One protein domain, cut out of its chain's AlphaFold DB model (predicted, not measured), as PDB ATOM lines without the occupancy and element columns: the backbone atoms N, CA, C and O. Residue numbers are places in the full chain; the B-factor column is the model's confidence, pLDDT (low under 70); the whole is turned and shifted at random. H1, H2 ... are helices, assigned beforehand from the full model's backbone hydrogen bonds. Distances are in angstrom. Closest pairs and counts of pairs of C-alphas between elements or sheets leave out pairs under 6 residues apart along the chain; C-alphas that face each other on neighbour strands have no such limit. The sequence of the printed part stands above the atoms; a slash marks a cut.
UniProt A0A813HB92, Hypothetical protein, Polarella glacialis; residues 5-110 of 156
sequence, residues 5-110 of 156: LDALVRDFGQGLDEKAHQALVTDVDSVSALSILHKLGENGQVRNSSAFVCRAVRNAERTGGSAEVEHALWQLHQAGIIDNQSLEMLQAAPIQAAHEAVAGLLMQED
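What this domain is: This is residues 5 to 110 of the 156 residues of the protein "Hypothetical protein" of Polarella glacialis (UniProt A0A813HB92). Seven helices pack into a rounded body with H3 at its core: H1, H2 and H4 gather about H3, and H5 crosses it, with H6 and H7 packed on H5. The 106 printed residues hold helices H1 to H7 in order and no named strand, class all helix. The whole is compact, with a radius of gyration of the C-alphas of 13.1 A and spans of 37 by 27 by 25 A.

How they stand to each other: Begin at H1, residues 5 to 12; it touches the hub H3, residues 30 to 42, at a shallow tilt of 4 degrees, closest at C-alphas 12 and 37, 6.8 A apart. H2, residues 18 to 26, forms a hairpin with H1, only just touching: 3 pairs of C-alphas lie within 8 A, closest Asp 6 and Val 25, 7.2 A. H4, residues 49 to 63, touches H3 at a steep tilt of 49 degrees, closest at C-alphas 32 and 60, 6.4 A. H5, residues 66 to 78, touches H3 about perpendicular, at 74 degrees; C-alphas 35 and 68, the closest, are 5.1 A apart. H6, residues 84 to 92, forms a hairpin with H5, closest at C-alphas 73 and 87, 6.7 A. H7, residues 95 to 106, touches H5, closest at C-alphas 69 and 99, 6.0 A. Every O i to N i+4 pair is within hydrogen-bond range except in H4, with 9 of 11.

Where its parts are: Find C-alpha 5 at (550.716, 297.296, 401.594), where H1 begins. H4 runs 19.8 A, H3 18.7 A, H5 18.6 A and H7 16.4 A, ending at C-alpha 106, (548.139, 293.025, 400.031).

The domain as a whole: The farthest C-alphas, Arg 47 and Met 89, are 37.5 A apart. The printed part has no cut, no link is long, and no printed residue is under pLDDT 70.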
ATOM      1  N   LEU A   5     551.365 296.009 401.343       92.50
ATOM      2  CA  LEU A   5     550.716 297.296 401.594       92.50
ATOM      3  C   LEU A   5     551.678 298.302 402.242       92.50
ATOM      4  O   LEU A   5     551.752 299.435 401.785       92.50
ATOM      5  N   ASP A   6     552.428 297.891 403.269       92.88
ATOM      6  CA  ASP A   6     553.385 298.757 403.971       92.88
ATOM      7  C   ASP A   6     554.486 299.266 403.023       92.88
ATOM      8  O   ASP A   6     554.805 300.456 403.014       92.88
ATOM      9  N   ALA A   7     554.994 298.393 402.145       90.88
ATOM     10  CA  ALA A   7     555.959 298.766 401.112       90.88
ATOM     11  C   ALA A   7     555.383 299.806 400.131       90.88
ATOM     12  O   ALA A   7     555.999 300.847 399.897       90.88
ATOM     13  N   LEU A   8     554.165 299.584 399.625       90.88
ATOM     14  CA  LEU A   8     553.504 300.519 398.707       90.88
ATOM     15  C   LEU A   8     553.192 301.862 399.386       90.88
ATOM     16  O   LEU A   8     553.425 302.919 398.799       90.88
ATOM     17  N   VAL A   9     552.704 301.854 400.630       92.38
ATOM     18  CA  VAL A   9     552.452 303.093 401.384       92.38
ATOM     19  C   VAL A   9     553.755 303.870 401.568       92.38
ATOM     20  O   VAL A   9     553.750 305.093 401.443       92.38
ATOM     21  N   ARG A  10     554.884 303.193 401.793       90.44
ATOM     22  CA  ARG A  10     556.191 303.844 401.914       90.44
ATOM     23  C   ARG A  10     556.662 304.489 400.609       90.44
ATOM     24  O   ARG A  10     557.203 305.596 400.643       90.44
ATOM     25  N   ASP A  11     556.436 303.822 399.481       88.56
ATOM     26  CA  ASP A  11     556.867 304.296 398.164       88.56
ATOM     27  C   ASP A  11     556.024 305.478 397.667       88.56
ATOM     28  O   ASP A  11     556.569 306.481 397.195       88.56
ATOM     29  N   PHE A  12     554.699 305.396 397.818       85.88
ATOM     30  CA  PHE A  12     553.766 306.440 397.376       85.88
ATOM     31  C   PHE A  12     553.548 307.544 398.422       85.88
ATOM     32  O   PHE A  12     553.191 308.670 398.079       85.88
ATOM     33  N   GLY A  13     553.769 307.246 399.701       81.69
ATOM     34  CA  GLY A  13     553.503 308.121 400.841       81.69
ATOM     35  C   GLY A  13     554.659 309.032 401.240       81.69
ATOM     36  O   GLY A  13     554.774 309.384 402.415       81.69
ATOM     37  N   GLN A  14     555.530 309.424 400.307       83.69
ATOM     38  CA  GLN A  14     556.648 310.320 400.614       83.69
ATOM     39  C   GLN A  14     556.133 311.635 401.224       83.69
ATOM     40  O   GLN A  14     555.473 312.437 400.563       83.69
ATOM     41  N   GLY A  15     556.432 311.854 402.507       87.25
ATOM     42  CA  GLY A  15     555.977 313.026 403.262       87.25
ATOM     43  C   GLY A  15     554.667 312.845 404.036       87.25
ATOM     44  O   GLY A  15     554.126 313.838 404.519       87.25
ATOM     45  N   LEU A  16     554.154 311.618 404.173       92.94
ATOM     46  CA  LEU A  16     553.090 311.315 405.131       92.94
ATOM     47  C   LEU A  16     553.636 311.255 406.560       92.94
ATOM     48  O   LEU A  16     554.700 310.696 406.822       92.94
ATOM     49  N   ASP A  17     552.872 311.814 407.495       95.00
ATOM     50  CA  ASP A  17     553.135 311.662 408.923       95.00
ATOM     51  C   ASP A  17     552.876 310.223 409.390       95.00
ATOM     52  O   ASP A  17     551.970 309.547 408.900       95.00
ATOM     53  N   GLU A  18     553.575 309.809 410.447       93.75
ATOM     54  CA  GLU A  18     553.419 308.490 411.082       93.75
ATOM     55  C   GLU A  18     551.956 308.173 411.435       93.75
ATOM     56  O   GLU A  18     551.482 307.058 411.247       93.75
ATOM     57  N   LYS A  19     551.188 309.177 411.881       94.31
ATOM     58  CA  LYS A  19     549.758 309.006 412.183       94.31
ATOM     59  C   LYS A  19     548.921 308.691 410.944       94.31
ATOM     60  O   LYS A  19     547.972 307.924 411.036       94.31
ATOM     61  N   ALA A  20     549.240 309.307 409.805       94.94
ATOM     62  CA  ALA A  20     548.547 309.030 408.553       94.94
ATOM     63  C   ALA A  20     548.923 307.639 408.025       94.94
ATOM     64  O   ALA A  20     548.056 306.927 407.524       94.94
ATOM     65  N   HIS A  21     550.185 307.240 408.207       94.06
ATOM     66  CA  HIS A  21     550.665 305.898 407.891       94.06
ATOM     67  C   HIS A  21     549.923 304.830 408.707       94.06
ATOM     68  O   HIS A  21     549.318 303.922 408.144       94.06
ATOM     69  N   GLN A  22     549.876 304.989 410.034       93.31
ATOM     70  CA  GLN A  22     549.169 304.066 410.925       93.31
ATOM     71  C   GLN A  22     547.674 303.972 410.610       93.31
ATOM     72  O   GLN A  22     547.131 302.869 410.619       93.31
ATOM     73  N   ALA A  23     547.030 305.095 410.277       94.31
ATOM     74  CA  ALA A  23     545.618 305.109 409.904       94.31
ATOM     75  C   ALA A  23     545.341 304.344 408.598       94.31
ATOM     76  O   ALA A  23     544.340 303.643 408.504       94.31
ATOM     77  N   LEU A  24     546.227 304.436 407.599       93.56
ATOM     78  CA  LEU A  24     546.082 303.669 406.353       93.56
ATOM     79  C   LEU A  24     546.235 302.162 406.566       93.56
ATOM     80  O   LEU A  24     545.557 301.393 405.896       93.56
ATOM     81  N   VAL A  25     547.131 301.752 407.465       92.12
ATOM     82  CA  VAL A  25     547.438 300.332 407.699       92.12
ATOM     83  C   VAL A  25     546.457 299.679 408.679       92.12
ATOM     84  O   VAL A  25     546.153 298.499 408.535       92.12
ATOM     85  N   THR A  26     545.980 300.421 409.684       91.88
ATOM     86  CA  THR A  26     545.222 299.852 410.817       91.88
ATOM     87  C   THR A  26     543.727 300.141 410.745       91.88
ATOM     88  O   THR A  26     542.927 299.274 411.089       91.88
ATOM     89  N   ASP A  27     543.344 301.350 410.326       92.88
ATOM     90  CA  ASP A  27     541.956 301.819 410.447       92.88
ATOM     91  C   ASP A  27     541.126 301.567 409.178       92.88
ATOM     92  O   ASP A  27     539.910 301.744 409.193       92.88
ATOM     93  N   VAL A  28     541.760 301.189 408.063       93.56
ATOM     94  CA  VAL A  28     541.112 301.067 406.749       93.56
ATOM     95  C   VAL A  28     541.453 299.740 406.093       93.56
ATOM     96  O   VAL A  28     542.528 299.184 406.296       93.56
ATOM     97  N   ASP A  29     540.523 299.240 405.278       93.44
ATOM     98  CA  ASP A  29     540.774 298.075 404.442       93.44
ATOM     99  C   ASP A  29     541.915 298.335 403.444       93.44
ATOM    100  O   ASP A  29     542.016 299.398 402.828       93.44
ATOM    101  N   SER A  30     542.755 297.325 403.252       93.50
ATOM    102  CA  SER A  30     543.885 297.316 402.318       93.50
ATOM    103  C   SER A  30     543.545 297.864 400.924       93.50
ATOM    104  O   SER A  30     544.339 298.600 400.333       93.50
ATOM    105  N   VAL A  31     542.367 297.523 400.389       94.50
ATOM    106  CA  VAL A  31     541.924 297.943 399.051       94.50
ATOM    107  C   VAL A  31     541.617 299.439 399.036       94.50
ATOM    108  O   VAL A  31     542.099 300.179 398.170       94.50
ATOM    109  N   SER A  32     540.857 299.914 400.024       94.81
ATOM    110  CA  SER A  32     540.530 301.332 400.161       94.81
ATOM    111  C   SER A  32     541.784 302.170 400.437       94.81
ATOM    112  O   SER A  32     541.901 303.275 399.905       94.81
ATOM    113  N   ALA A  33     542.759 301.647 401.188       94.69
ATOM    114  CA  ALA A  33     544.042 302.311 401.421       94.69
ATOM    115  C   ALA A  33     544.794 302.591 400.105       94.69
ATOM    116  O   ALA A  33     545.232 303.724 399.881       94.69
ATOM    117  N   LEU A  34     544.867 301.615 399.189       93.31
ATOM    118  CA  LEU A  34     545.440 301.836 397.855       93.31
ATOM    119  C   LEU A  34     544.641 302.849 397.035       93.31
ATOM    120  O   LEU A  34     545.223 303.761 396.455       93.31
ATOM    121  N   SER A  35     543.310 302.760 397.035       94.19
ATOM    122  CA  SER A  35     542.464 303.741 396.340       94.19
ATOM    123  C   SER A  35     542.708 305.177 396.833       94.19
ATOM    124  O   SER A  35     542.753 306.121 396.038       94.19
ATOM    125  N   ILE A  36     542.923 305.368 398.140       94.44
ATOM    126  CA  ILE A  36     543.280 306.671 398.719       94.44
ATOM    127  C   ILE A  36     544.650 307.141 398.217       94.44
ATOM    128  O   ILE A  36     544.787 308.312 397.852       94.44
ATOM    129  N   LEU A  37     545.648 306.254 398.175       92.81
ATOM    130  CA  LEU A  37     546.982 306.573 397.658       92.81
ATOM    131  C   LEU A  37     546.947 306.929 396.167       92.81
ATOM    132  O   LEU A  37     547.574 307.910 395.765       92.81
ATOM    133  N   HIS A  38     546.159 306.212 395.364       91.88
ATOM    134  CA  HIS A  38     545.926 306.557 393.963       91.88
ATOM    135  C   HIS A  38     545.365 307.974 393.826       91.88
ATOM    136  O   HIS A  38     545.911 308.802 393.099       91.88
ATOM    137  N   LYS A  39     544.312 308.289 394.591       91.69
ATOM    138  CA  LYS A  39     543.696 309.624 394.601       91.69
ATOM    139  C   LYS A  39     544.679 310.702 395.051       91.69
ATOM    140  O   LYS A  39     544.587 311.831 394.576       91.69
ATOM    141  N   LEU A  40     545.597 310.396 395.968       91.38
ATOM    142  CA  LEU A  40     546.644 311.331 396.374       91.38
ATOM    143  C   LEU A  40     547.596 311.629 395.203       91.38
ATOM    144  O   LEU A  40     547.892 312.797 394.956       91.38
ATOM    145  N   GLY A  41     548.006 310.600 394.455       88.50
ATOM    146  CA  GLY A  41     548.835 310.744 393.256       88.50
ATOM    147  C   GLY A  41     548.141 311.516 392.129       88.50
ATOM    148  O   GLY A  41     548.744 312.410 391.536       88.50
ATOM    149  N   GLU A  42     546.859 311.237 391.876       89.06
ATOM    150  CA  GLU A  42     546.065 311.927 390.847       89.06
ATOM    151  C   GLU A  42     545.805 313.401 391.169       89.06
ATOM    152  O   GLU A  42     545.892 314.254 390.288       89.06
ATOM    153  N   ASN A  43     545.504 313.721 392.433       84.56
ATOM    154  CA  ASN A  43     545.270 315.105 392.857       84.56
ATOM    155  C   ASN A  43     546.565 315.940 392.905       84.56
ATOM    156  O   ASN A  43     546.509 317.158 393.095       84.56
ATOM    157  N   GLY A  44     547.727 315.310 392.699       77.25
ATOM    158  CA  GLY A  44     549.010 315.976 392.529       77.25
ATOM    159  C   GLY A  44     549.461 316.740 393.774       77.25
ATOM    160  O   GLY A  44     549.646 316.166 394.845       77.25
ATOM    161  N   GLN A  45     549.695 318.049 393.620       78.69
ATOM    162  CA  GLN A  45     550.355 318.901 394.614       78.69
ATOM    163  C   GLN A  45     549.415 319.282 395.773       78.69
ATOM    164  O   GLN A  45     549.032 320.438 395.967       78.69
ATOM    165  N   VAL A  46     549.027 318.288 396.568       88.69
ATOM    166  CA  VAL A  46     548.272 318.501 397.800       88.69
ATOM    167  C   VAL A  46     549.185 319.182 398.818       88.69
ATOM    168  O   VAL A  46     550.233 318.667 399.190       88.69
ATOM    169  N   ARG A  47     548.777 320.358 399.307       90.50
ATOM    170  CA  ARG A  47     549.572 321.155 400.261       90.50
ATOM    171  C   ARG A  47     549.871 320.417 401.574       90.50
ATOM    172  O   ARG A  47     550.854 320.731 402.234       90.50
ATOM    173  N   ASN A  48     548.996 319.496 401.973       93.88
ATOM    174  CA  ASN A  48     549.153 318.660 403.159       93.88
ATOM    175  C   ASN A  48     548.595 317.254 402.884       93.88
ATOM    176  O   ASN A  48     547.397 317.005 403.056       93.88
ATOM    177  N   SER A  49     549.473 316.359 402.431       94.56
ATOM    178  CA  SER A  49     549.143 314.971 402.098       94.56
ATOM    179  C   SER A  49     548.600 314.199 403.303       94.56
ATOM    180  O   SER A  49     547.591 313.508 403.177       94.56
ATOM    181  N   SER A  50     549.182 314.383 404.493       94.94
ATOM    182  CA  SER A  50     548.753 313.712 405.728       94.94
ATOM    183  C   SER A  50     547.298 314.028 406.077       94.94
ATOM    184  O   SER A  50     546.502 313.131 406.359       94.94
ATOM    185  N   ALA A  51     546.914 315.307 406.010       94.38
ATOM    186  CA  ALA A  51     545.547 315.740 406.290       94.38
ATOM    187  C   ALA A  51     544.546 315.217 405.249       94.38
ATOM    188  O   ALA A  51     543.411 314.880 405.601       94.38
ATOM    189  N   PHE A  52     544.959 315.137 403.981       94.81
ATOM    190  CA  PHE A  52     544.148 314.535 402.927       94.81
ATOM    191  C   PHE A  52     543.897 313.053 403.204       94.81
ATOM    192  O   PHE A  52     542.741 312.635 403.208       94.81
ATOM    193  N   VAL A  53     544.949 312.291 403.518       94.94
ATOM    194  CA  VAL A  53     544.850 310.864 403.845       94.94
ATOM    195  C   VAL A  53     543.934 310.637 405.044       94.94
ATOM    196  O   VAL A  53     542.968 309.891 404.923       94.94
ATOM    197  N   CYS A  54     544.135 311.336 406.165       94.38
ATOM    198  CA  CYS A  54     543.271 311.170 407.341       94.38
ATOM    199  C   CYS A  54     541.797 311.503 407.052       94.38
ATOM    200  O   CYS A  54     540.893 310.886 407.619       94.38
ATOM    201  N   ARG A  55     541.526 312.481 406.177       94.38
ATOM    202  CA  ARG A  55     540.158 312.796 405.744       94.38
ATOM    203  C   ARG A  55     539.589 311.705 404.839       94.38
ATOM    204  O   ARG A  55     538.417 311.369 404.974       94.38
ATOM    205  N   ALA A  56     540.394 311.183 403.920       94.00
ATOM    206  CA  ALA A  56     539.988 310.141 402.994       94.00
ATOM    207  C   ALA A  56     539.709 308.818 403.723       94.00
ATOM    208  O   ALA A  56     538.679 308.212 403.459       94.00
ATOM    209  N   VAL A  57     540.531 308.459 404.713       94.19
ATOM    210  CA  VAL A  57     540.326 307.322 405.629       94.19
ATOM    211  C   VAL A  57     538.940 307.384 406.282       94.19
ATOM    212  O   VAL A  57     538.146 306.460 406.143       94.19
ATOM    213  N   ARG A  58     538.577 308.528 406.877       91.88
ATOM    214  CA  ARG A  58     537.244 308.731 407.486       91.88
ATOM    215  C   ARG A  58     536.081 308.661 406.491       91.88
ATOM    216  O   ARG A  58     534.937 308.461 406.891       91.88
ATOM    217  N   ASN A  59     536.343 308.909 405.210       91.75
ATOM    218  CA  ASN A  59     535.329 308.828 404.161       91.75
ATOM    219  C   ASN A  59     535.241 307.421 403.549       91.75
ATOM    220  O   ASN A  59     534.173 307.041 403.068       91.75
ATOM    221  N   ALA A  60     536.334 306.656 403.562       88.56
ATOM    222  CA  ALA A  60     536.411 305.318 402.987       88.56
ATOM    223  C   ALA A  60     535.465 304.338 403.691       88.56
ATOM    224  O   ALA A  60     534.780 303.580 403.010       88.56
ATOM    225  N   GLU A  61     535.285 304.466 405.013       78.25
ATOM    226  CA  GLU A  61     534.298 303.687 405.785       78.25
ATOM    227  C   GLU A  61     532.869 303.760 405.213       78.25
ATOM    228  O   GLU A  61     532.041 302.891 405.473       78.25
ATOM    229  N   ARG A  62     532.556 304.802 404.430       79.50
ATOM    230  CA  ARG A  62     531.238 305.004 403.817       79.50
ATOM    231  C   ARG A  62     531.166 304.670 402.328       79.50
ATOM    232  O   ARG A  62     530.056 304.623 401.807       79.50
ATOM    233  N   THR A  63     532.297 304.499 401.638       73.50
ATOM    234  CA  THR A  63     532.348 304.577 400.161       73.50
ATOM    235  C   THR A  63     532.935 303.339 399.475       73.50
ATOM    236  O   THR A  63     533.245 303.401 398.287       73.50
ATOM    237  N   GLY A  64     533.025 302.206 400.180       74.69
ATOM    238  CA  GLY A  64     533.459 300.935 399.593       74.69
ATOM    239  C   GLY A  64     532.666 300.599 398.324       74.69
ATOM    240  O   GLY A  64     531.433 300.565 398.333       74.69
ATOM    241  N   GLY A  65     533.364 300.397 397.206       85.06
ATOM    242  CA  GLY A  65     532.720 300.202 395.909       85.06
ATOM    243  C   GLY A  65     533.670 299.779 394.794       85.06
ATOM    244  O   GLY A  65     534.888 299.765 394.953       85.06
ATOM    245  N   SER A  66     533.088 299.462 393.633       90.38
ATOM    246  CA  SER A  66     533.804 298.936 392.457       90.38
ATOM    247  C   SER A  66     534.989 299.800 392.018       90.38
ATOM    248  O   SER A  66     536.015 299.266 391.611       90.38
ATOM    249  N   ALA A  67     534.863 301.127 392.124       90.81
ATOM    250  CA  ALA A  67     535.925 302.050 391.739       90.81
ATOM    251  C   ALA A  67     537.178 301.890 392.615       90.81
ATOM    252  O   ALA A  67     538.293 302.034 392.131       90.81
ATOM    253  N   GLU A  68     537.031 301.559 393.901       92.56
ATOM    254  CA  GLU A  68     538.191 301.382 394.783       92.56
ATOM    255  C   GLU A  68     538.994 300.139 394.410       92.56
ATOM    256  O   GLU A  68     540.221 300.194 394.359       92.56
ATOM    257  N   VAL A  69     538.292 299.057 394.064       93.94
ATOM    258  CA  VAL A  69     538.907 297.822 393.571       93.94
ATOM    259  C   VAL A  69     539.638 298.082 392.255       93.94
ATOM    260  O   VAL A  69     540.785 297.674 392.106       93.94
ATOM    261  N   GLU A  70     539.021 298.802 391.316       93.62
ATOM    262  CA  GLU A  70     539.637 299.115 390.021       93.62
ATOM    263  C   GLU A  70     540.926 299.938 390.171       93.62
ATOM    264  O   GLU A  70     541.949 299.608 389.567       93.62
ATOM    265  N   HIS A  71     540.909 300.957 391.036       93.12
ATOM    266  CA  HIS A  71     542.090 301.771 391.325       93.12
ATOM    267  C   HIS A  71     543.205 300.937 391.975       93.12
ATOM    268  O   HIS A  71     544.370 301.059 391.594       93.12
ATOM    269  N   ALA A  72     542.855 300.057 392.921       93.50
ATOM    270  CA  ALA A  72     543.814 299.161 393.560       93.50
ATOM    271  C   ALA A  72     544.445 298.185 392.551       93.50
ATOM    272  O   ALA A  72     545.664 298.012 392.548       93.50
ATOM    273  N   LEU A  73     543.646 297.599 391.651       93.75
ATOM    274  CA  LEU A  73     544.136 296.718 390.585       93.75
ATOM    275  C   LEU A  73     545.093 297.448 389.643       93.75
ATOM    276  O   LEU A  73     546.169 296.936 389.339       93.75
ATOM    277  N   TRP A  74     544.736 298.660 389.211       92.25
ATOM    278  CA  TRP A  74     545.612 299.457 388.357       92.25
ATOM    279  C   TRP A  74     546.948 299.751 389.044       92.25
ATOM    280  O   TRP A  74     548.005 299.599 388.433       92.25
ATOM    281  N   GLN A  75     546.923 300.093 390.334       91.38
ATOM    282  CA  GLN A  75     548.136 300.396 391.088       91.38
ATOM    283  C   GLN A  75     549.024 299.159 391.296       91.38
ATOM    284  O   GLN A  75     550.241 299.248 391.130       91.38
ATOM    285  N   LEU A  76     548.430 297.993 391.567       91.69
ATOM    286  CA  LEU A  76     549.160 296.723 391.646       91.69
ATOM    287  C   LEU A  76     549.788 296.328 390.307       91.69
ATOM    288  O   LEU A  76     550.889 295.774 390.273       91.69
ATOM    289  N   HIS A  77     549.106 296.626 389.203       92.56
ATOM    290  CA  HIS A  77     549.621 296.370 387.866       92.56
ATOM    291  C   HIS A  77     550.799 297.291 387.520       92.56
ATOM    292  O   HIS A  77     551.825 296.817 387.037       92.56
ATOM    293  N   GLN A  78     550.700 298.586 387.840       90.50
ATOM    294  CA  GLN A  78     551.810 299.534 387.667       90.50
ATOM    295  C   GLN A  78     553.031 299.166 388.519       90.50
ATOM    296  O   GLN A  78     554.164 299.338 388.076       90.50
ATOM    297  N   ALA A  79     552.808 298.618 389.716       88.25
ATOM    298  CA  ALA A  79     553.873 298.094 390.569       88.25
ATOM    299  C   ALA A  79     554.491 296.781 390.039       88.25
ATOM    300  O   ALA A  79     555.484 296.308 390.587       88.25
ATOM    301  N   GLY A  80     553.923 296.178 388.986       90.44
ATOM    302  CA  GLY A  80     554.388 294.911 388.417       90.44
ATOM    303  C   GLY A  80     554.104 293.692 389.299       90.44
ATOM    304  O   GLY A  80     554.699 292.635 389.085       90.44
ATOM    305  N   ILE A  81     553.212 293.833 390.287       90.44
ATOM    306  CA  ILE A  81     552.834 292.756 391.210       90.44
ATOM    307  C   ILE A  81     551.847 291.799 390.531       90.44
ATOM    308  O   ILE A  81     551.938 290.586 390.710       90.44
ATOM    309  N   ILE A  82     550.937 292.343 389.717       92.88
ATOM    310  CA  ILE A  82     550.002 291.572 388.891       92.88
ATOM    311  C   ILE A  82     550.281 291.794 387.401       92.88
ATOM    312  O   ILE A  82     550.614 292.898 386.960       92.88
ATOM    313  N   ASP A  83     550.128 290.738 386.610       93.69
ATOM    314  CA  ASP A  83     550.271 290.780 385.159       93.69
ATOM    315  C   ASP A  83     548.957 291.173 384.460       93.69
ATOM    316  O   ASP A  83     547.888 291.236 385.073       93.69
ATOM    317  N   ASN A  84     549.036 291.439 383.151       93.44
ATOM    318  CA  ASN A  84     547.873 291.837 382.348       93.44
ATOM    319  C   ASN A  84     546.755 290.790 382.398       93.44
ATOM    320  O   ASN A  84     545.582 291.146 382.459       93.44
ATOM    321  N   GLN A  85     547.116 289.501 382.403       93.31
ATOM    322  CA  GLN A  85     546.136 288.422 382.426       93.31
ATOM    323  C   GLN A  85     545.401 288.366 383.771       93.31
ATOM    324  O   GLN A  85     544.173 288.270 383.784       93.31
ATOM    325  N   SER A  86     546.112 288.472 384.900       94.12
ATOM    326  CA  SER A  86     545.459 288.519 386.216       94.12
ATOM    327  C   SER A  86     544.563 289.746 386.361       94.12
ATOM    328  O   SER A  86     543.482 289.644 386.941       94.12
ATOM    329  N   LEU A  87     544.971 290.892 385.805       94.88
ATOM    330  CA  LEU A  87     544.149 292.101 385.799       94.88
ATOM    331  C   LEU A  87     542.835 291.883 385.036       94.88
ATOM    332  O   LEU A  87     541.771 292.168 385.586       94.88
ATOM    333  N   GLU A  88     542.883 291.324 383.824       94.50
ATOM    334  CA  GLU A  88     541.675 291.012 383.041       94.50
ATOM    335  C   GLU A  88     540.755 290.023 383.778       94.50
ATOM    336  O   GLU A  88     539.535 290.204 383.814       94.50
ATOM    337  N   MET A  89     541.330 289.003 384.424       95.44
ATOM    338  CA  MET A  89     540.565 288.027 385.207       95.44
ATOM    339  C   MET A  89     539.872 288.659 386.419       95.44
ATOM    340  O   MET A  89     538.707 288.360 386.680       95.44
ATOM    341  N   LEU A  90     540.565 289.535 387.153       95.25
ATOM    342  CA  LEU A  90     540.012 290.210 388.329       95.25
ATOM    343  C   LEU A  90     538.954 291.254 387.949       95.25
ATOM    344  O   LEU A  90     537.991 291.426 388.692       95.25
ATOM    345  N   GLN A  91     539.077 291.892 386.782       94.38
ATOM    346  CA  GLN A  91     538.050 292.798 386.253       94.38
ATOM    347  C   GLN A  91     536.772 292.068 385.815       94.38
ATOM    348  O   GLN A  91     535.680 292.621 385.933       94.38
ATOM    349  N   ALA A  92     536.886 290.831 385.322       95.06
ATOM    350  CA  ALA A  92     535.731 290.010 384.948       95.06
ATOM    351  C   ALA A  92     535.045 289.329 386.152       95.06
ATOM    352  O   ALA A  92     533.917 288.845 386.032       95.06
ATOM    353  N   ALA A  93     535.720 289.259 387.303       95.94
ATOM    354  CA  ALA A  93     535.215 288.632 388.517       95.94
ATOM    355  C   ALA A  93     534.152 289.502 389.226       95.94
ATOM    356  O   ALA A  93     534.131 290.725 389.077       95.94
ATOM    357  N   PRO A  94     533.259 288.906 390.043       96.50
ATOM    358  CA  PRO A  94     532.357 289.689 390.879       96.50
ATOM    359  C   PRO A  94     533.152 290.541 391.877       96.50
ATOM    360  O   PRO A  94     534.132 290.075 392.458       96.50
ATOM    361  N   ILE A  95     532.681 291.770 392.117       93.94
ATOM    362  CA  ILE A  95     533.384 292.799 392.907       93.94
ATOM    363  C   ILE A  95     533.830 292.267 394.275       93.94
ATOM    364  O   ILE A  95     534.957 292.517 394.684       93.94
ATOM    365  N   GLN A  96     532.977 291.492 394.954       93.88
ATOM    366  CA  GLN A  96     533.295 290.910 396.260       93.88
ATOM    367  C   GLN A  96     534.508 289.969 396.200       93.88
ATOM    368  O   GLN A  96     535.403 290.061 397.032       93.88
ATOM    369  N   ALA A  97     534.565 289.098 395.188       95.00
ATOM    370  CA  ALA A  97     535.667 288.153 395.031       95.00
ATOM    371  C   ALA A  97     536.965 288.866 394.631       95.00
ATOM    372  O   ALA A  97     538.030 288.531 395.142       95.00
ATOM    373  N   ALA A  98     536.877 289.870 393.751       95.31
ATOM    374  CA  ALA A  98     538.027 290.692 393.388       95.31
ATOM    375  C   ALA A  98     538.570 291.454 394.609       95.31
ATOM    376  O   ALA A  98     539.776 291.462 394.841       95.31
ATOM    377  N   HIS A  99     537.684 292.029 395.425       94.62
ATOM    378  CA  HIS A  99     538.053 292.726 396.654       94.62
ATOM    379  C   HIS A  99     538.776 291.802 397.642       94.62
ATOM    380  O   HIS A  99     539.864 292.132 398.107       94.62
ATOM    381  N   GLU A 100     538.210 290.630 397.941       95.06
ATOM    382  CA  GLU A 100     538.826 289.652 398.848       95.06
ATOM    383  C   GLU A 100     540.181 289.152 398.331       95.06
ATOM    384  O   GLU A 100     541.133 289.043 399.106       95.06
ATOM    385  N   ALA A 101     540.298 288.901 397.023       95.00
ATOM    386  CA  ALA A 101     541.555 288.483 396.408       95.00
ATOM    387  C   ALA A 101     542.643 289.562 396.533       95.00
ATOM    388  O   ALA A 101     543.775 289.255 396.913       95.00
ATOM    389  N   VAL A 102     542.301 290.826 396.261       94.62
ATOM    390  CA  VAL A 102     543.232 291.957 396.385       94.62
ATOM    391  C   VAL A 102     543.626 292.182 397.846       94.62
ATOM    392  O   VAL A 102     544.812 292.318 398.136       94.62
ATOM    393  N   ALA A 103     542.667 292.160 398.775       94.31
ATOM    394  CA  ALA A 103     542.945 292.295 400.204       94.31
ATOM    395  C   ALA A 103     543.887 291.185 400.703       94.31
ATOM    396  O   ALA A 103     544.874 291.463 401.386       94.31
ATOM    397  N   GLY A 104     543.634 289.934 400.302       94.00
ATOM    398  CA  GLY A 104     544.496 288.801 400.632       94.00
ATOM    399  C   GLY A 104     545.916 288.960 400.092       94.00
ATOM    400  O   GLY A 104     546.874 288.678 400.809       94.00
ATOM    401  N   LEU A 105     546.061 289.458 398.862       92.75
ATOM    402  CA  LEU A 105     547.360 289.698 398.234       92.75
ATOM    403  C   LEU A 105     548.148 290.807 398.946       92.75
ATOM    404  O   LEU A 105     549.340 290.651 399.185       92.75
ATOM    405  N   LEU A 106     547.492 291.895 399.349       92.38
ATOM    406  CA  LEU A 106     548.139 293.025 400.031       92.38
ATOM    407  C   LEU A 106     548.636 292.698 401.442       92.38
ATOM    408  O   LEU A 106     549.586 293.320 401.924       92.38
ATOM    409  N   MET A 107     548.011 291.715 402.087       91.12
ATOM    410  CA  MET A 107     548.401 291.225 403.410       91.12
ATOM    411  C   MET A 107     549.549 290.209 403.363       91.12
ATOM    412  O   MET A 107     550.084 289.848 404.412       91.12
ATOM    413  N   GLN A 108     549.957 289.751 402.174       91.50
ATOM    414  CA  GLN A 108     551.128 288.888 402.037       91.50
ATOM    415  C   GLN A 108     552.430 289.664 402.284       91.50
ATOM    416  O   GLN A 108     552.519 290.883 402.122       91.50
ATOM    417  N   GLU A 109     553.459 288.934 402.708       87.25
ATOM    418  CA  GLU A 109     554.796 289.484 402.930       87.25
ATOM    419  C   GLU A 109     555.514 289.711 401.590       87.25
ATOM    420  O   GLU A 109     555.478 288.846 400.709       87.25
ATOM    421  N   ASP A 110     556.227 290.836 401.470       77.12
ATOM    422  CA  ASP A 110     556.923 291.303 400.252       77.12
ATOM    423  C   ASP A 110     557.911 290.272 399.650       77.12
ATOM    424  O   ASP A 110     558.176 290.251 398.452       77.12
TER     425      ASP A 110